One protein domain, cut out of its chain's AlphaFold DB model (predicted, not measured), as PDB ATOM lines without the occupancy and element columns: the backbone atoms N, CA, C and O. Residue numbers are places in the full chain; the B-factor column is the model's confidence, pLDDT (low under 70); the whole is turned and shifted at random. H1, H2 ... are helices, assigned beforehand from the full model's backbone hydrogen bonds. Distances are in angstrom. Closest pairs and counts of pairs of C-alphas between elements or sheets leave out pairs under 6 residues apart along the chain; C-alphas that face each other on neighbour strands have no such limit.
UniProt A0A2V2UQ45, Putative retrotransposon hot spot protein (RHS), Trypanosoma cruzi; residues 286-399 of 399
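This is residues 286 to 399 of the 399 residues of the protein "Putative retrotransposon hot spot protein (RHS)" of Trypanosoma cruzi (UniProt A0A2V2UQ45). One long helix, H2, runs along one side of a small body of short helices and loops, and its last residues, with the loop after them, stick out as a free arm that folds back toward the body. The short H3 packs on H2 from the middle of the body, and H4, H5 and H6 form a loose group beyond H3, on the side away from H2; the short H1 lies near the beginning of H2. The printed part has 114 residues with six named helices, H1 to H6 in order along the chain, and no named strand; the class is all helix. It is only just loose, close to compact, with a radius of gyration of the C-alphas of 16.3 A, and its elongated outline spans 53 by 29 by 26 A.

H1 is residues 291 to 294, with C-alpha 291 at (-25.304, -92.890, 23.217). H2 is residues 297 to 325, 41.2 A from first to last C-alpha, from (-35.583, -88.299, 17.864) to (-2.363, -67.780, 4.741). H3 is residues 351 to 358, 10.5 A long. H4 is residues 373 to 378, and H5 is residues 380 to 383. H6 is residues 387 to 397, 15.4 A long, with C-alpha 397 at (-19.284, -91.061, -0.233).

H1 and H2 are close but not clearly touching; their closest C-alphas, of Lys 292 and Arg 300, are 7.0 A apart. H2 touches H3 with residues 304 to 311 alone, at a steep tilt of 67 degrees, opposite ways; the closest C-alphas, of Thr 308 and Met 357, are 5.4 A apart. H3 and H4 only just touch, with 3 pairs of C-alphas within 8 A; the closest, of Leu 351 and Leu 373, are 5.3 A apart. H5 and H6 are close but not clearly touching, the closest C-alphas, of Pro 380 and Leu 390, being 7.6 A apart. H2 and H6 are apart. Every O i to N i+4 pair is within hydrogen-bond range in H2, H3 and H6; in H4 it is 1 of 2, and H1 and H5 are too short for such a pair.

The C-alphas farthest apart, of Thr 296 and Leu 331, are 54.4 A apart. Residues 294 to 299 and 320 to 344 stand free; the body without them spans 30 by 30 by 25 A. The links H2 to H3, of 25 residues, and H3 to H4, of 14, are long. The printed part has no cut and ends at Ile 399, the chain's last residue. The mean pLDDT of the printed part is 73.5, and residues 318 to 347 and 396 to 399 are under 70.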
ATOM      1  N   TRP A 286     -21.716 -83.407  23.597       95.00
ATOM      2  CA  TRP A 286     -22.681 -84.005  22.675       95.00
ATOM      3  C   TRP A 286     -22.035 -84.442  21.363       95.00
ATOM      4  O   TRP A 286     -22.392 -85.493  20.830       95.00
ATOM      5  N   ARG A 287     -21.066 -83.685  20.831       90.12
ATOM      6  CA  ARG A 287     -20.346 -84.052  19.601       90.12
ATOM      7  C   ARG A 287     -19.749 -85.451  19.704       90.12
ATOM      8  O   ARG A 287     -19.941 -86.241  18.782       90.12
ATOM      9  N   ASP A 288     -19.135 -85.771  20.835       88.12
ATOM     10  CA  ASP A 288     -18.421 -87.032  21.052       88.12
ATOM     11  C   ASP A 288     -19.270 -88.109  21.758       88.12
ATOM     12  O   ASP A 288     -18.779 -89.210  22.007       88.12
ATOM     13  N   TYR A 289     -20.531 -87.810  22.083       92.75
ATOM     14  CA  TYR A 289     -21.417 -88.737  22.780       92.75
ATOM     15  C   TYR A 289     -21.806 -89.924  21.888       92.75
ATOM     16  O   TYR A 289     -22.370 -89.743  20.809       92.75
ATOM     17  N   GLU A 290     -21.530 -91.141  22.357       89.25
ATOM     18  CA  GLU A 290     -21.812 -92.393  21.635       89.25
ATOM     19  C   GLU A 290     -23.287 -92.808  21.767       89.25
ATOM     20  O   GLU A 290     -23.875 -93.363  20.843       89.25
ATOM     21  N   GLY A 291     -23.934 -92.480  22.892       89.56
ATOM     22  CA  GLY A 291     -25.304 -92.890  23.217       89.56
ATOM     23  C   GLY A 291     -26.407 -92.128  22.476       89.56
ATOM     24  O   GLY A 291     -27.534 -92.060  22.967       89.56
ATOM     25  N   LYS A 292     -26.125 -91.523  21.315       88.62
ATOM     26  CA  LYS A 292     -27.078 -90.672  20.573       88.62
ATOM     27  C   LYS A 292     -28.357 -91.400  20.171       88.62
ATOM     28  O   LYS A 292     -29.403 -90.765  20.076       88.62
ATOM     29  N   ASP A 293     -28.304 -92.712  19.967       85.88
ATOM     30  CA  ASP A 293     -29.476 -93.524  19.617       85.88
ATOM     31  C   ASP A 293     -30.435 -93.776  20.784       85.88
ATOM     32  O   ASP A 293     -31.593 -94.115  20.564       85.88
ATOM     33  N   THR A 294     -29.992 -93.534  22.021       88.56
ATOM     34  CA  THR A 294     -30.851 -93.610  23.215       88.56
ATOM     35  C   THR A 294     -31.683 -92.343  23.432       88.56
ATOM     36  O   THR A 294     -32.647 -92.349  24.193       88.56
ATOM     37  N   VAL A 295     -31.330 -91.246  22.755       93.88
ATOM     38  CA  VAL A 295     -32.000 -89.950  22.886       93.88
ATOM     39  C   VAL A 295     -33.208 -89.883  21.962       93.88
ATOM     40  O   VAL A 295     -33.157 -90.319  20.812       93.88
ATOM     41  N   THR A 296     -34.296 -89.275  22.441       93.38
ATOM     42  CA  THR A 296     -35.517 -89.121  21.645       93.38
ATOM     43  C   THR A 296     -35.230 -88.425  20.302       93.38
ATOM     44  O   THR A 296     -34.465 -87.451  20.259       93.38
ATOM     45  N   PRO A 297     -35.860 -88.858  19.189       92.19
ATOM     46  CA  PRO A 297     -35.583 -88.299  17.864       92.19
ATOM     47  C   PRO A 297     -35.738 -86.775  17.785       92.19
ATOM     48  O   PRO A 297     -34.955 -86.104  17.111       92.19
ATOM     49  N   LEU A 298     -36.715 -86.210  18.504       90.50
ATOM     50  CA  LEU A 298     -36.952 -84.766  18.560       90.50
ATOM     51  C   LEU A 298     -35.761 -84.009  19.167       90.50
ATOM     52  O   LEU A 298     -35.263 -83.058  18.557       90.50
ATOM     53  N   ALA A 299     -35.299 -84.427  20.349       93.19
ATOM     54  CA  ALA A 299     -34.189 -83.781  21.042       93.19
ATOM     55  C   ALA A 299     -32.876 -83.964  20.271       93.19
ATOM     56  O   ALA A 299     -32.161 -82.991  20.019       93.19
ATOM     57  N   ARG A 300     -32.618 -85.183  19.782       93.88
ATOM     58  CA  ARG A 300     -31.453 -85.494  18.948       93.88
ATOM     59  C   ARG A 300     -31.393 -84.613  17.702       93.88
ATOM     60  O   ARG A 300     -30.363 -84.001  17.432       93.88
ATOM     61  N   ARG A 301     -32.503 -84.479  16.966       91.44
ATOM     62  CA  ARG A 301     -32.574 -83.638  15.759       91.44
ATOM     63  C   ARG A 301     -32.310 -82.163  16.064       91.44
ATOM     64  O   ARG A 301     -31.653 -81.494  15.269       91.44
ATOM     65  N   LYS A 302     -32.805 -81.645  17.196       92.06
ATOM     66  CA  LYS A 302     -32.539 -80.263  17.638       92.06
ATOM     67  C   LYS A 302     -31.049 -80.034  17.900       92.06
ATOM     68  O   LYS A 302     -30.492 -79.098  17.331       92.06
ATOM     69  N   LEU A 303     -30.423 -80.903  18.696       93.50
ATOM     70  CA  LEU A 303     -28.998 -80.814  19.039       93.50
ATOM     71  C   LEU A 303     -28.110 -80.962  17.797       93.50
ATOM     72  O   LEU A 303     -27.252 -80.118  17.540       93.50
ATOM     73  N   ASN A 304     -28.377 -81.976  16.971       92.38
ATOM     74  CA  ASN A 304     -27.621 -82.240  15.747       92.38
ATOM     75  C   ASN A 304     -27.732 -81.097  14.741       92.38
ATOM     76  O   ASN A 304     -26.737 -80.728  14.131       92.38
ATOM     77  N   ARG A 305     -28.917 -80.489  14.584       90.94
ATOM     78  CA  ARG A 305     -29.086 -79.345  13.681       90.94
ATOM     79  C   ARG A 305     -28.137 -78.202  14.038       90.94
ATOM     80  O   ARG A 305     -27.527 -77.640  13.134       90.94
ATOM     81  N   VAL A 306     -28.035 -77.865  15.323       90.81
ATOM     82  CA  VAL A 306     -27.158 -76.784  15.788       90.81
ATOM     83  C   VAL A 306     -25.693 -77.184  15.650       90.81
ATOM     84  O   VAL A 306     -24.917 -76.441  15.058       90.81
ATOM     85  N   LEU A 307     -25.319 -78.382  16.098       90.62
ATOM     86  CA  LEU A 307     -23.939 -78.855  15.993       90.62
ATOM     87  C   LEU A 307     -23.449 -78.913  14.535       90.62
ATOM     88  O   LEU A 307     -22.362 -78.436  14.230       90.62
ATOM     89  N   THR A 308     -24.269 -79.418  13.611       87.44
ATOM     90  CA  THR A 308     -23.938 -79.463  12.179       87.44
ATOM     91  C   THR A 308     -23.779 -78.064  11.579       87.44
ATOM     92  O   THR A 308     -22.940 -77.872  10.700       87.44
ATOM     93  N   GLN A 309     -24.554 -77.073  12.034       87.62
ATOM     94  CA  GLN A 309     -24.356 -75.679  11.624       87.62
ATOM     95  C   GLN A 309     -23.002 -75.141  12.110       87.62
ATOM     96  O   GLN A 309     -22.275 -74.562  11.306       87.62
ATOM     97  N   LEU A 310     -22.631 -75.400  13.369       87.12
ATOM     98  CA  LEU A 310     -21.347 -74.961  13.931       87.12
ATOM     99  C   LEU A 310     -20.146 -75.590  13.222       87.12
ATOM    100  O   LEU A 310     -19.218 -74.878  12.848       87.12
ATOM    101  N   LEU A 311     -20.185 -76.899  12.966       82.94
ATOM    102  CA  LEU A 311     -19.097 -77.603  12.276       82.94
ATOM    103  C   LEU A 311     -18.908 -77.112  10.832       82.94
ATOM    104  O   LEU A 311     -17.782 -77.020  10.341       82.94
ATOM    105  N   ARG A 312     -20.001 -76.770  10.136       80.62
ATOM    106  CA  ARG A 312     -19.933 -76.194   8.782       80.62
ATOM    107  C   ARG A 312     -19.276 -74.820   8.781       80.62
ATOM    108  O   ARG A 312     -18.493 -74.536   7.877       80.62
ATOM    109  N   GLU A 313     -19.582 -74.001   9.778       80.62
ATOM    110  CA  GLU A 313     -19.019 -72.661   9.894       80.62
ATOM    111  C   GLU A 313     -17.533 -72.700  10.274       80.62
ATOM    112  O   GLU A 313     -16.717 -72.073   9.600       80.62
ATOM    113  N   GLU A 314     -17.151 -73.541  11.241       78.19
ATOM    114  CA  GLU A 314     -15.744 -73.774  11.600       78.19
ATOM    115  C   GLU A 314     -14.923 -74.226  10.380       78.19
ATOM    116  O   GLU A 314     -13.807 -73.745  10.142       78.19
ATOM    117  N   ARG A 315     -15.496 -75.115   9.556       72.31
ATOM    118  CA  ARG A 315     -14.880 -75.553   8.301       72.31
ATOM    119  C   ARG A 315     -14.708 -74.395   7.316       72.31
ATOM    120  O   ARG A 315     -13.620 -74.251   6.758       72.31
ATOM    121  N   ARG A 316     -15.752 -73.590   7.089       74.00
ATOM    122  CA  ARG A 316     -15.710 -72.431   6.181       74.00
ATOM    123  C   ARG A 316     -14.610 -71.455   6.599       74.00
ATOM    124  O   ARG A 316     -13.783 -71.068   5.776       74.00
ATOM    125  N   GLU A 317     -14.530 -71.132   7.886       72.81
ATOM    126  CA  GLU A 317     -13.490 -70.255   8.428       72.81
ATOM    127  C   GLU A 317     -12.080 -70.840   8.284       72.81
ATOM    128  O   GLU A 317     -11.130 -70.118   7.969       72.81
ATOM    129  N   ALA A 318     -11.908 -72.146   8.512       69.12
ATOM    130  CA  ALA A 318     -10.626 -72.822   8.329       69.12
ATOM    131  C   ALA A 318     -10.190 -72.848   6.852       69.12
ATOM    132  O   ALA A 318      -8.999 -72.721   6.546       69.12
ATOM    133  N   GLU A 319     -11.138 -72.988   5.926       66.25
ATOM    134  CA  GLU A 319     -10.906 -72.865   4.487       66.25
ATOM    135  C   GLU A 319     -10.473 -71.447   4.105       66.25
ATOM    136  O   GLU A 319      -9.423 -71.282   3.481       66.25
ATOM    137  N   GLU A 320     -11.185 -70.422   4.571       67.38
ATOM    138  CA  GLU A 320     -10.842 -69.016   4.329       67.38
ATOM    139  C   GLU A 320      -9.487 -68.618   4.931       67.38
ATOM    140  O   GLU A 320      -8.691 -67.939   4.274       67.38
ATOM    141  N   ARG A 321      -9.172 -69.077   6.152       67.50
ATOM    142  CA  ARG A 321      -7.858 -68.867   6.786       67.50
ATOM    143  C   ARG A 321      -6.731 -69.513   5.991       67.50
ATOM    144  O   ARG A 321      -5.688 -68.889   5.810       67.50
ATOM    145  N   ALA A 322      -6.933 -70.730   5.490       64.44
ATOM    146  CA  ALA A 322      -5.931 -71.415   4.679       64.44
ATOM    147  C   ALA A 322      -5.697 -70.720   3.328       64.44
ATOM    148  O   ALA A 322      -4.556 -70.638   2.884       64.44
ATOM    149  N   VAL A 323      -6.749 -70.179   2.700       62.72
ATOM    150  CA  VAL A 323      -6.630 -69.371   1.473       62.72
ATOM    151  C   VAL A 323      -5.883 -68.060   1.749       62.72
ATOM    152  O   VAL A 323      -5.007 -67.680   0.976       62.72
ATOM    153  N   ARG A 324      -6.172 -67.388   2.872       60.03
ATOM    154  CA  ARG A 324      -5.522 -66.123   3.260       60.03
ATOM    155  C   ARG A 324      -4.064 -66.299   3.705       60.03
ATOM    156  O   ARG A 324      -3.245 -65.424   3.452       60.03
ATOM    157  N   GLY A 325      -3.730 -67.426   4.337       56.53
ATOM    158  CA  GLY A 325      -2.363 -67.780   4.741       56.53
ATOM    159  C   GLY A 325      -1.443 -68.169   3.578       56.53
ATOM    160  O   GLY A 325      -0.229 -68.197   3.747       56.53
ATOM    161  N   HIS A 326      -1.996 -68.419   2.388       51.06
ATOM    162  CA  HIS A 326      -1.259 -68.790   1.178       51.06
ATOM    163  C   HIS A 326      -0.885 -67.574   0.299       51.06
ATOM    164  O   HIS A 326      -0.809 -67.676  -0.924       51.06
ATOM    165  N   VAL A 327      -0.624 -66.404   0.897       42.94
ATOM    166  CA  VAL A 327       0.025 -65.269   0.209       42.94
ATOM    167  C   VAL A 327       1.534 -65.370   0.439       42.94
ATOM    168  O   VAL A 327       2.122 -64.670   1.254       42.94
ATOM    169  N   GLY A 328       2.150 -66.322  -0.255       43.72
ATOM    170  CA  GLY A 328       3.577 -66.621  -0.156       43.72
ATOM    171  C   GLY A 328       3.959 -67.787  -1.057       43.72
ATOM    172  O   GLY A 328       4.459 -68.799  -0.583       43.72
ATOM    173  N   PHE A 329       3.664 -67.697  -2.356       40.75
ATOM    174  CA  PHE A 329       4.028 -68.748  -3.306       40.75
ATOM    175  C   PHE A 329       5.495 -68.617  -3.731       40.75
ATOM    176  O   PHE A 329       5.845 -67.753  -4.533       40.75
ATOM    177  N   THR A 330       6.343 -69.536  -3.265       36.75
ATOM    178  CA  THR A 330       7.498 -70.001  -4.044       36.75
ATOM    179  C   THR A 330       7.045 -71.123  -4.981       36.75
ATOM    180  O   THR A 330       6.299 -72.017  -4.586       36.75
ATOM    181  N   LEU A 331       7.492 -71.049  -6.235       37.56
ATOM    182  CA  LEU A 331       6.981 -71.700  -7.455       37.56
ATOM    183  C   LEU A 331       6.954 -73.249  -7.518       37.56
ATOM    184  O   LEU A 331       6.762 -73.796  -8.600       37.56
ATOM    185  N   THR A 332       7.111 -73.981  -6.414       37.66
ATOM    186  CA  THR A 332       7.156 -75.460  -6.409       37.66
ATOM    187  C   THR A 332       5.940 -76.146  -5.773       37.66
ATOM    188  O   THR A 332       5.776 -77.353  -5.934       37.66
ATOM    189  N   THR A 333       5.031 -75.410  -5.127       40.44
ATOM    190  CA  THR A 333       3.858 -75.991  -4.432       40.44
ATOM    191  C   THR A 333       2.637 -76.212  -5.353       40.44
ATOM    192  O   THR A 333       1.620 -76.777  -4.959       40.44
ATOM    193  N   THR A 334       2.719 -75.815  -6.625       42.34
ATOM    194  CA  THR A 334       1.538 -75.447  -7.429       42.34
ATOM    195  C   THR A 334       0.816 -76.587  -8.164       42.34
ATOM    196  O   THR A 334      -0.203 -76.327  -8.786       42.34
ATOM    197  N   ILE A 335       1.250 -77.851  -8.118       40.50
ATOM    198  CA  ILE A 335       0.508 -78.937  -8.814       40.50
ATOM    199  C   ILE A 335      -0.330 -79.777  -7.842       40.50
ATOM    200  O   ILE A 335      -1.460 -80.139  -8.164       40.50
ATOM    201  N   ARG A 336       0.159 -80.022  -6.620       37.59
ATOM    202  CA  ARG A 336      -0.600 -80.777  -5.610       37.59
ATOM    203  C   ARG A 336      -1.726 -79.940  -4.989       37.59
ATOM    204  O   ARG A 336      -2.813 -80.470  -4.800       37.59
ATOM    205  N   ASP A 337      -1.510 -78.638  -4.792       42.97
ATOM    206  CA  ASP A 337      -2.534 -77.729  -4.249       42.97
ATOM    207  C   ASP A 337      -3.582 -77.289  -5.285       42.97
ATOM    208  O   ASP A 337      -4.717 -76.973  -4.929       42.97
ATOM    209  N   VAL A 338      -3.252 -77.307  -6.583       41.12
ATOM    210  CA  VAL A 338      -4.191 -76.904  -7.650       41.12
ATOM    211  C   VAL A 338      -5.136 -78.040  -8.055       41.12
ATOM    212  O   VAL A 338      -6.277 -77.768  -8.434       41.12
ATOM    213  N   LEU A 339      -4.739 -79.307  -7.880       37.78
ATOM    214  CA  LEU A 339      -5.615 -80.470  -8.105       37.78
ATOM    215  C   LEU A 339      -6.725 -80.623  -7.047       37.78
ATOM    216  O   LEU A 339      -7.648 -81.413  -7.226       37.78
ATOM    217  N   PHE A 340      -6.692 -79.822  -5.980       44.22
ATOM    218  CA  PHE A 340      -7.729 -79.762  -4.949       44.22
ATOM    219  C   PHE A 340      -8.866 -78.774  -5.242       44.22
ATOM    220  O   PHE A 340      -9.759 -78.572  -4.418       44.22
ATOM    221  N   ARG A 341      -8.905 -78.207  -6.450       41.12
ATOM    222  CA  ARG A 341      -9.997 -77.348  -6.908       41.12
ATOM    223  C   ARG A 341     -11.141 -78.195  -7.486       41.12
ATOM    224  O   ARG A 341     -11.242 -78.370  -8.694       41.12
ATOM    225  N   GLY A 342     -12.001 -78.730  -6.614       42.97
ATOM    226  CA  GLY A 342     -13.299 -79.286  -7.034       42.97
ATOM    227  C   GLY A 342     -14.004 -80.231  -6.056       42.97
ATOM    228  O   GLY A 342     -15.227 -80.220  -6.004       42.97
ATOM    229  N   ARG A 343     -13.271 -81.015  -5.251       48.16
ATOM    230  CA  ARG A 343     -13.838 -81.929  -4.230       48.16
ATOM    231  C   ARG A 343     -12.868 -82.240  -3.079       48.16
ATOM    232  O   ARG A 343     -12.873 -83.354  -2.567       48.16
ATOM    233  N   VAL A 344     -12.001 -81.312  -2.654       46.53
ATOM    234  CA  VAL A 344     -11.013 -81.648  -1.613       46.53
ATOM    235  C   VAL A 344     -11.004 -80.717  -0.411       46.53
ATOM    236  O   VAL A 344     -10.566 -79.576  -0.472       46.53
ATOM    237  N   ARG A 345     -11.499 -81.321   0.677       58.91
ATOM    238  CA  ARG A 345     -10.958 -81.373   2.051       58.91
ATOM    239  C   ARG A 345     -11.664 -82.446   2.901       58.91
ATOM    240  O   ARG A 345     -11.262 -82.683   4.030       58.91
ATOM    241  N   VAL A 346     -12.668 -83.147   2.349       59.34
ATOM    242  CA  VAL A 346     -13.391 -84.248   3.021       59.34
ATOM    243  C   VAL A 346     -12.429 -85.326   3.529       59.34
ATOM    244  O   VAL A 346     -12.537 -85.740   4.669       59.34
ATOM    245  N   MET A 347     -11.418 -85.715   2.749       67.75
ATOM    246  CA  MET A 347     -10.429 -86.722   3.169       67.75
ATOM    247  C   MET A 347      -9.626 -86.342   4.427       67.75
ATOM    248  O   MET A 347      -9.137 -87.222   5.139       67.75
ATOM    249  N   ASP A 348      -9.530 -85.047   4.728       72.38
ATOM    250  CA  ASP A 348      -8.840 -84.506   5.901       72.38
ATOM    251  C   ASP A 348      -9.817 -84.133   7.032       72.38
ATOM    252  O   ASP A 348      -9.401 -83.599   8.058       72.38
ATOM    253  N   MET A 349     -11.113 -84.420   6.862       75.69
ATOM    254  CA  MET A 349     -12.141 -84.283   7.892       75.69
ATOM    255  C   MET A 349     -12.023 -85.422   8.906       75.69
ATOM    256  O   MET A 349     -11.675 -86.552   8.551       75.69
ATOM    257  N   LYS A 350     -12.348 -85.145  10.172       84.50
ATOM    258  CA  LYS A 350     -12.471 -86.188  11.194       84.50
ATOM    259  C   LYS A 350     -13.695 -87.057  10.911       84.50
ATOM    260  O   LYS A 350     -14.760 -86.545  10.576       84.50
ATOM    261  N   LEU A 351     -13.562 -88.365  11.103       81.88
ATOM    262  CA  LEU A 351     -14.626 -89.343  10.895       81.88
ATOM    263  C   LEU A 351     -15.876 -88.976  11.704       81.88
ATOM    264  O   LEU A 351     -16.959 -88.919  11.138       81.88
ATOM    265  N   ASN A 352     -15.733 -88.643  12.990       86.88
ATOM    266  CA  ASN A 352     -16.884 -88.267  13.819       86.88
ATOM    267  C   ASN A 352     -17.582 -86.986  13.333       86.88
ATOM    268  O   ASN A 352     -18.805 -86.915  13.415       86.88
ATOM    269  N   ASP A 353     -16.846 -86.014  12.783       82.88
ATOM    270  CA  ASP A 353     -17.449 -84.802  12.213       82.88
ATOM    271  C   ASP A 353     -18.247 -85.146  10.946       82.88
ATOM    272  O   ASP A 353     -19.376 -84.687  10.785       82.88
ATOM    273  N   PHE A 354     -17.721 -86.033  10.091       82.19
ATOM    274  CA  PHE A 354     -18.442 -86.543   8.920       82.19
ATOM    275  C   PHE A 354     -19.720 -87.294   9.307       82.19
ATOM    276  O   PHE A 354     -20.797 -86.985   8.800       82.19
ATOM    277  N   LEU A 355     -19.622 -88.238  10.248       82.88
ATOM    278  CA  LEU A 355     -20.779 -88.980  10.759       82.88
ATOM    279  C   LEU A 355     -21.819 -88.028  11.351       82.88
ATOM    280  O   LEU A 355     -23.021 -88.233  11.180       82.88
ATOM    281  N   MET A 356     -21.366 -86.962  12.016       84.56
ATOM    282  CA  MET A 356     -22.259 -85.961  12.576       84.56
ATOM    283  C   MET A 356     -23.021 -85.192  11.488       84.56
ATOM    284  O   MET A 356     -24.228 -84.968  11.605       84.56
ATOM    285  N   MET A 357     -22.317 -84.788  10.432       81.31
ATOM    286  CA  MET A 357     -22.861 -83.966   9.353       81.31
ATOM    287  C   MET A 357     -23.774 -84.744   8.402       81.31
ATOM    288  O   MET A 357     -24.805 -84.203   8.002       81.31
ATOM    289  N   GLU A 358     -23.414 -85.986   8.074       81.81
ATOM    290  CA  GLU A 358     -24.043 -86.754   6.992       81.81
ATOM    291  C   GLU A 358     -24.942 -87.898   7.484       81.81
ATOM    292  O   GLU A 358     -25.879 -88.285   6.791       81.81
ATOM    293  N   LEU A 359     -24.705 -88.425   8.691       81.88
ATOM    294  CA  LEU A 359     -25.419 -89.597   9.228       81.88
ATOM    295  C   LEU A 359     -26.081 -89.340  10.586       81.88
ATOM    296  O   LEU A 359     -26.342 -90.268  11.347       81.88
ATOM    297  N   GLU A 360     -26.359 -88.075  10.915       79.88
ATOM    298  CA  GLU A 360     -26.974 -87.661  12.190       79.88
ATOM    299  C   GLU A 360     -26.237 -88.185  13.441       79.88
ATOM    300  O   GLU A 360     -26.818 -88.313  14.521       79.88
ATOM    301  N   GLY A 361     -24.937 -88.459  13.312       79.12
ATOM    302  CA  GLY A 361     -24.087 -88.946  14.392       79.12
ATOM    303  C   GLY A 361     -24.200 -90.445  14.662       79.12
ATOM    304  O   GLY A 361     -23.649 -90.906  15.662       79.12
ATOM    305  N   ARG A 362     -24.878 -91.206  13.793       80.94
ATOM    306  CA  ARG A 362     -24.869 -92.672  13.857       80.94
ATOM    307  C   ARG A 362     -23.445 -93.201  13.682       80.94
ATOM    308  O   ARG A 362     -22.706 -92.738  12.815       80.94
ATOM    309  N   GLY A 363     -23.067 -94.172  14.513       80.56
ATOM    310  CA  GLY A 363     -21.740 -94.799  14.482       80.56
ATOM    311  C   GLY A 363     -20.606 -93.980  15.108       80.56
ATOM    312  O   GLY A 363     -19.443 -94.356  14.948       80.56
ATOM    313  N   ILE A 364     -20.906 -92.875  15.804       84.25
ATOM    314  CA  ILE A 364     -19.889 -92.107  16.534       84.25
ATOM    315  C   ILE A 364     -19.314 -92.954  17.667       84.25
ATOM    316  O   ILE A 364     -20.039 -93.454  18.522       84.25
ATOM    317  N   LEU A 365     -17.987 -93.057  17.678       84.00
ATOM    318  CA  LEU A 365     -17.213 -93.664  18.753       84.00
ATOM    319  C   LEU A 365     -16.168 -92.660  19.224       84.00
ATOM    320  O   LEU A 365     -15.468 -92.044  18.415       84.00
ATOM    321  N   ARG A 366     -16.003 -92.513  20.536       82.62
ATOM    322  CA  ARG A 366     -15.024 -91.604  21.139       82.62
ATOM    323  C   ARG A 366     -13.599 -91.959  20.719       82.62
ATOM    324  O   ARG A 366     -12.784 -91.063  20.502       82.62
ATOM    325  N   ALA A 367     -13.315 -93.249  20.531       85.06
ATOM    326  CA  ALA A 367     -12.038 -93.739  20.007       85.06
ATOM    327  C   ALA A 367     -11.697 -93.164  18.616       85.06
ATOM    328  O   ALA A 367     -10.525 -92.977  18.295       85.06
ATOM    329  N   ASN A 368     -12.712 -92.802  17.825       84.75
ATOM    330  CA  ASN A 368     -12.555 -92.306  16.460       84.75
ATOM    331  C   ASN A 368     -12.446 -90.775  16.363       84.75
ATOM    332  O   ASN A 368     -12.344 -90.238  15.259       84.75
ATOM    333  N   ARG A 369     -12.420 -90.048  17.494       80.81
ATOM    334  CA  ARG A 369     -12.476 -88.569  17.540       80.81
ATOM    335  C   ARG A 369     -11.435 -87.873  16.661       80.81
ATOM    336  O   ARG A 369     -11.706 -86.802  16.132       80.81
ATOM    337  N   ASN A 370     -10.245 -88.452  16.513       81.88
ATOM    338  CA  ASN A 370      -9.149 -87.871  15.728       81.88
ATOM    339  C   ASN A 370      -8.818 -88.667  14.457       81.88
ATOM    340  O   ASN A 370      -7.830 -88.363  13.788       81.88
ATOM    341  N   VAL A 371      -9.621 -89.678  14.117       84.69
ATOM    342  CA  VAL A 371      -9.435 -90.465  12.894       84.69
ATOM    343  C   VAL A 371      -9.863 -89.611  11.712       84.69
ATOM    344  O   VAL A 371     -10.974 -89.096  11.696       84.69
ATOM    345  N   LEU A 372      -8.987 -89.447  10.725       84.00
ATOM    346  CA  LEU A 372      -9.301 -88.706   9.504       84.00
ATOM    347  C   LEU A 372      -9.961 -89.630   8.480       84.00
ATOM    348  O   LEU A 372      -9.618 -90.810   8.417       84.00
ATOM    349  N   LEU A 373     -10.849 -89.101   7.636       76.56
ATOM    350  CA  LEU A 373     -11.559 -89.903   6.637       76.56
ATOM    351  C   LEU A 373     -10.612 -90.664   5.696       76.56
ATOM    352  O   LEU A 373     -10.862 -91.830   5.406       76.56
ATOM    353  N   ARG A 374      -9.469 -90.084   5.305       78.12
ATOM    354  CA  ARG A 374      -8.439 -90.791   4.516       78.12
ATOM    355  C   ARG A 374      -7.870 -92.030   5.216       78.12
ATOM    356  O   ARG A 374      -7.541 -93.016   4.562       78.12
ATOM    357  N   VAL A 375      -7.744 -91.969   6.544       81.31
ATOM    358  CA  VAL A 375      -7.257 -93.082   7.371       81.31
ATOM    359  C   VAL A 375      -8.359 -94.127   7.513       81.31
ATOM    360  O   VAL A 375      -8.096 -95.310   7.331       81.31
ATOM    361  N   PHE A 376      -9.597 -93.687   7.746       80.44
ATOM    362  CA  PHE A 376     -10.765 -94.560   7.828       80.44
ATOM    363  C   PHE A 376     -10.988 -95.378   6.548       80.44
ATOM    364  O   PHE A 376     -11.142 -96.588   6.625       80.44
ATOM    365  N   ILE A 377     -10.951 -94.752   5.368       77.62
ATOM    366  CA  ILE A 377     -11.224 -95.427   4.081       77.62
ATOM    367  C   ILE A 377     -10.204 -96.530   3.775       77.62
ATOM    368  O   ILE A 377     -10.521 -97.482   3.066       77.62
ATOM    369  N   SER A 378      -8.993 -96.416   4.323       79.69
ATOM    370  CA  SER A 378      -7.945 -97.421   4.138       79.69
ATOM    371  C   SER A 378      -8.242 -98.721   4.897       79.69
ATOM    372  O   SER A 378      -7.813 -99.783   4.456       79.69
ATOM    373  N   ASP A 379      -8.977 -98.650   6.013       80.06
ATOM    374  CA  ASP A 379      -9.396 -99.809   6.812       80.06
ATOM    375  C   ASP A 379     -10.686 -99.501   7.606       80.06
ATOM    376  O   ASP A 379     -10.646 -99.277   8.822       80.06
ATOM    377  N   PRO A 380     -11.857 -99.463   6.945       77.94
ATOM    378  CA  PRO A 380     -13.091 -98.979   7.565       77.94
ATOM    379  C   PRO A 380     -13.619 -99.916   8.662       77.94
ATOM    380  O   PRO A 380     -14.212 -99.461   9.642       77.94
ATOM    381  N   THR A 381     -13.349-101.217   8.541       81.50
ATOM    382  CA  THR A 381     -13.760-102.254   9.498       81.50
ATOM    383  C   THR A 381     -13.059-102.158  10.851       81.50
ATOM    384  O   THR A 381     -13.596-102.634  11.853       81.50
ATOM    385  N   SER A 382     -11.882-101.526  10.911       82.12
ATOM    386  CA  SER A 382     -11.169-101.297  12.173       82.12
ATOM    387  C   SER A 382     -11.804-100.203  13.041       82.12
ATOM    388  O   SER A 382     -11.655-100.230  14.264       82.12
ATOM    389  N   TYR A 383     -12.564 -99.286  12.430       78.81
ATOM    390  CA  TYR A 383     -13.134 -98.114  13.102       78.81
ATOM    391  C   TYR A 383     -14.652 -98.192  13.286       78.81
ATOM    392  O   TYR A 383     -15.161 -97.652  14.265       78.81
ATOM    393  N   ILE A 384     -15.391 -98.850  12.386       78.31
ATOM    394  CA  ILE A 384     -16.845 -99.040  12.498       78.31
ATOM    395  C   ILE A 384     -17.157-100.520  12.300       78.31
ATOM    396  O   ILE A 384     -16.830-101.101  11.271       78.31
ATOM    397  N   ARG A 385     -17.794-101.135  13.302       80.25
ATOM    398  CA  ARG A 385     -18.154-102.565  13.276       80.25
ATOM    399  C   ARG A 385     -19.570-102.828  12.769       80.25
ATOM    400  O   ARG A 385     -19.878-103.954  12.395       80.25
ATOM    401  N   ASP A 386     -20.425-101.810  12.779       80.12
ATOM    402  CA  ASP A 386     -21.792-101.909  12.279       80.12
ATOM    403  C   ASP A 386     -21.788-101.906  10.742       80.12
ATOM    404  O   ASP A 386     -21.448-100.909  10.101       80.12
ATOM    405  N   ALA A 387     -22.152-103.046  10.152       79.38
ATOM    406  CA  ALA A 387     -22.168-103.229   8.705       79.38
ATOM    407  C   ALA A 387     -23.231-102.366   7.998       79.38
ATOM    408  O   ALA A 387     -23.033-101.988   6.843       79.38
ATOM    409  N   GLY A 388     -24.333-102.029   8.677       81.44
ATOM    410  CA  GLY A 388     -25.371-101.146   8.150       81.44
ATOM    411  C   GLY A 388     -24.871 -99.709   8.043       81.44
ATOM    412  O   GLY A 388     -24.957 -99.105   6.975       81.44
ATOM    413  N   VAL A 389     -24.244 -99.200   9.108       78.25
ATOM    414  CA  VAL A 389     -23.622 -97.864   9.111       78.25
ATOM    415  C   VAL A 389     -22.503 -97.775   8.068       78.25
ATOM    416  O   VAL A 389     -22.428 -96.791   7.335       78.25
ATOM    417  N   LEU A 390     -21.663 -98.809   7.938       79.31
ATOM    418  CA  LEU A 390     -20.636 -98.867   6.889       79.31
ATOM    419  C   LEU A 390     -21.232 -98.774   5.473       79.31
ATOM    420  O   LEU A 390     -20.699 -98.040   4.638       79.31
ATOM    421  N   GLY A 391     -22.335 -99.482   5.208       74.12
ATOM    422  CA  GLY A 391     -23.034 -99.438   3.920       74.12
ATOM    423  C   GLY A 391     -23.622 -98.059   3.596       74.12
ATOM    424  O   GLY A 391     -23.517 -97.586   2.461       74.12
ATOM    425  N   GLU A 392     -24.179 -97.372   4.594       74.38
ATOM    426  CA  GLU A 392     -24.656 -95.991   4.451       74.38
ATOM    427  C   GLU A 392     -23.508 -95.015   4.151       74.38
ATOM    428  O   GLU A 392     -23.619 -94.215   3.225       74.38
ATOM    429  N   ILE A 393     -22.371 -95.117   4.856       70.88
ATOM    430  CA  ILE A 393     -21.183 -94.279   4.598       70.88
ATOM    431  C   ILE A 393     -20.691 -94.462   3.162       70.88
ATOM    432  O   ILE A 393     -20.438 -93.479   2.466       70.88
ATOM    433  N   GLN A 394     -20.564 -95.712   2.708       70.25
ATOM    434  CA  GLN A 394     -20.106 -96.022   1.352       70.25
ATOM    435  C   GLN A 394     -21.038 -95.423   0.297       70.25
ATOM    436  O   GLN A 394     -20.568 -94.847  -0.680       70.25
ATOM    437  N   THR A 395     -22.349 -95.493   0.526       72.00
ATOM    438  CA  THR A 395     -23.357 -94.924  -0.377       72.00
ATOM    439  C   THR A 395     -23.266 -93.396  -0.424       72.00
ATOM    440  O   THR A 395     -23.288 -92.815  -1.506       72.00
ATOM    441  N   THR A 396     -23.098 -92.741   0.728       68.00
ATOM    442  CA  THR A 396     -22.993 -91.278   0.827       68.00
ATOM    443  C   THR A 396     -21.686 -90.733   0.245       68.00
ATOM    444  O   THR A 396     -21.680 -89.642  -0.313       68.00
ATOM    445  N   MET A 397     -20.578 -91.479   0.330       65.50
ATOM    446  CA  MET A 397     -19.284 -91.061  -0.233       65.50
ATOM    447  C   MET A 397     -19.137 -91.312  -1.744       65.50
ATOM    448  O   MET A 397     -18.224 -90.760  -2.359       65.50
ATOM    449  N   LEU A 398     -19.990 -92.155  -2.341       56.03
ATOM    450  CA  LEU A 398     -19.978 -92.467  -3.779       56.03
ATOM    451  C   LEU A 398     -20.729 -91.432  -4.645       56.03
ATOM    452  O   LEU A 398     -20.609 -91.476  -5.870       56.03
ATOM    453  N   ILE A 399     -21.468 -90.505  -4.026       40.53
ATOM    454  CA  ILE A 399     -22.162 -89.367  -4.662       40.53
ATOM    455  C   ILE A 399     -21.224 -88.150  -4.662       40.53
ATOM    456  O   ILE A 399     -21.073 -87.469  -5.714       40.53
TER     457      ILE A 399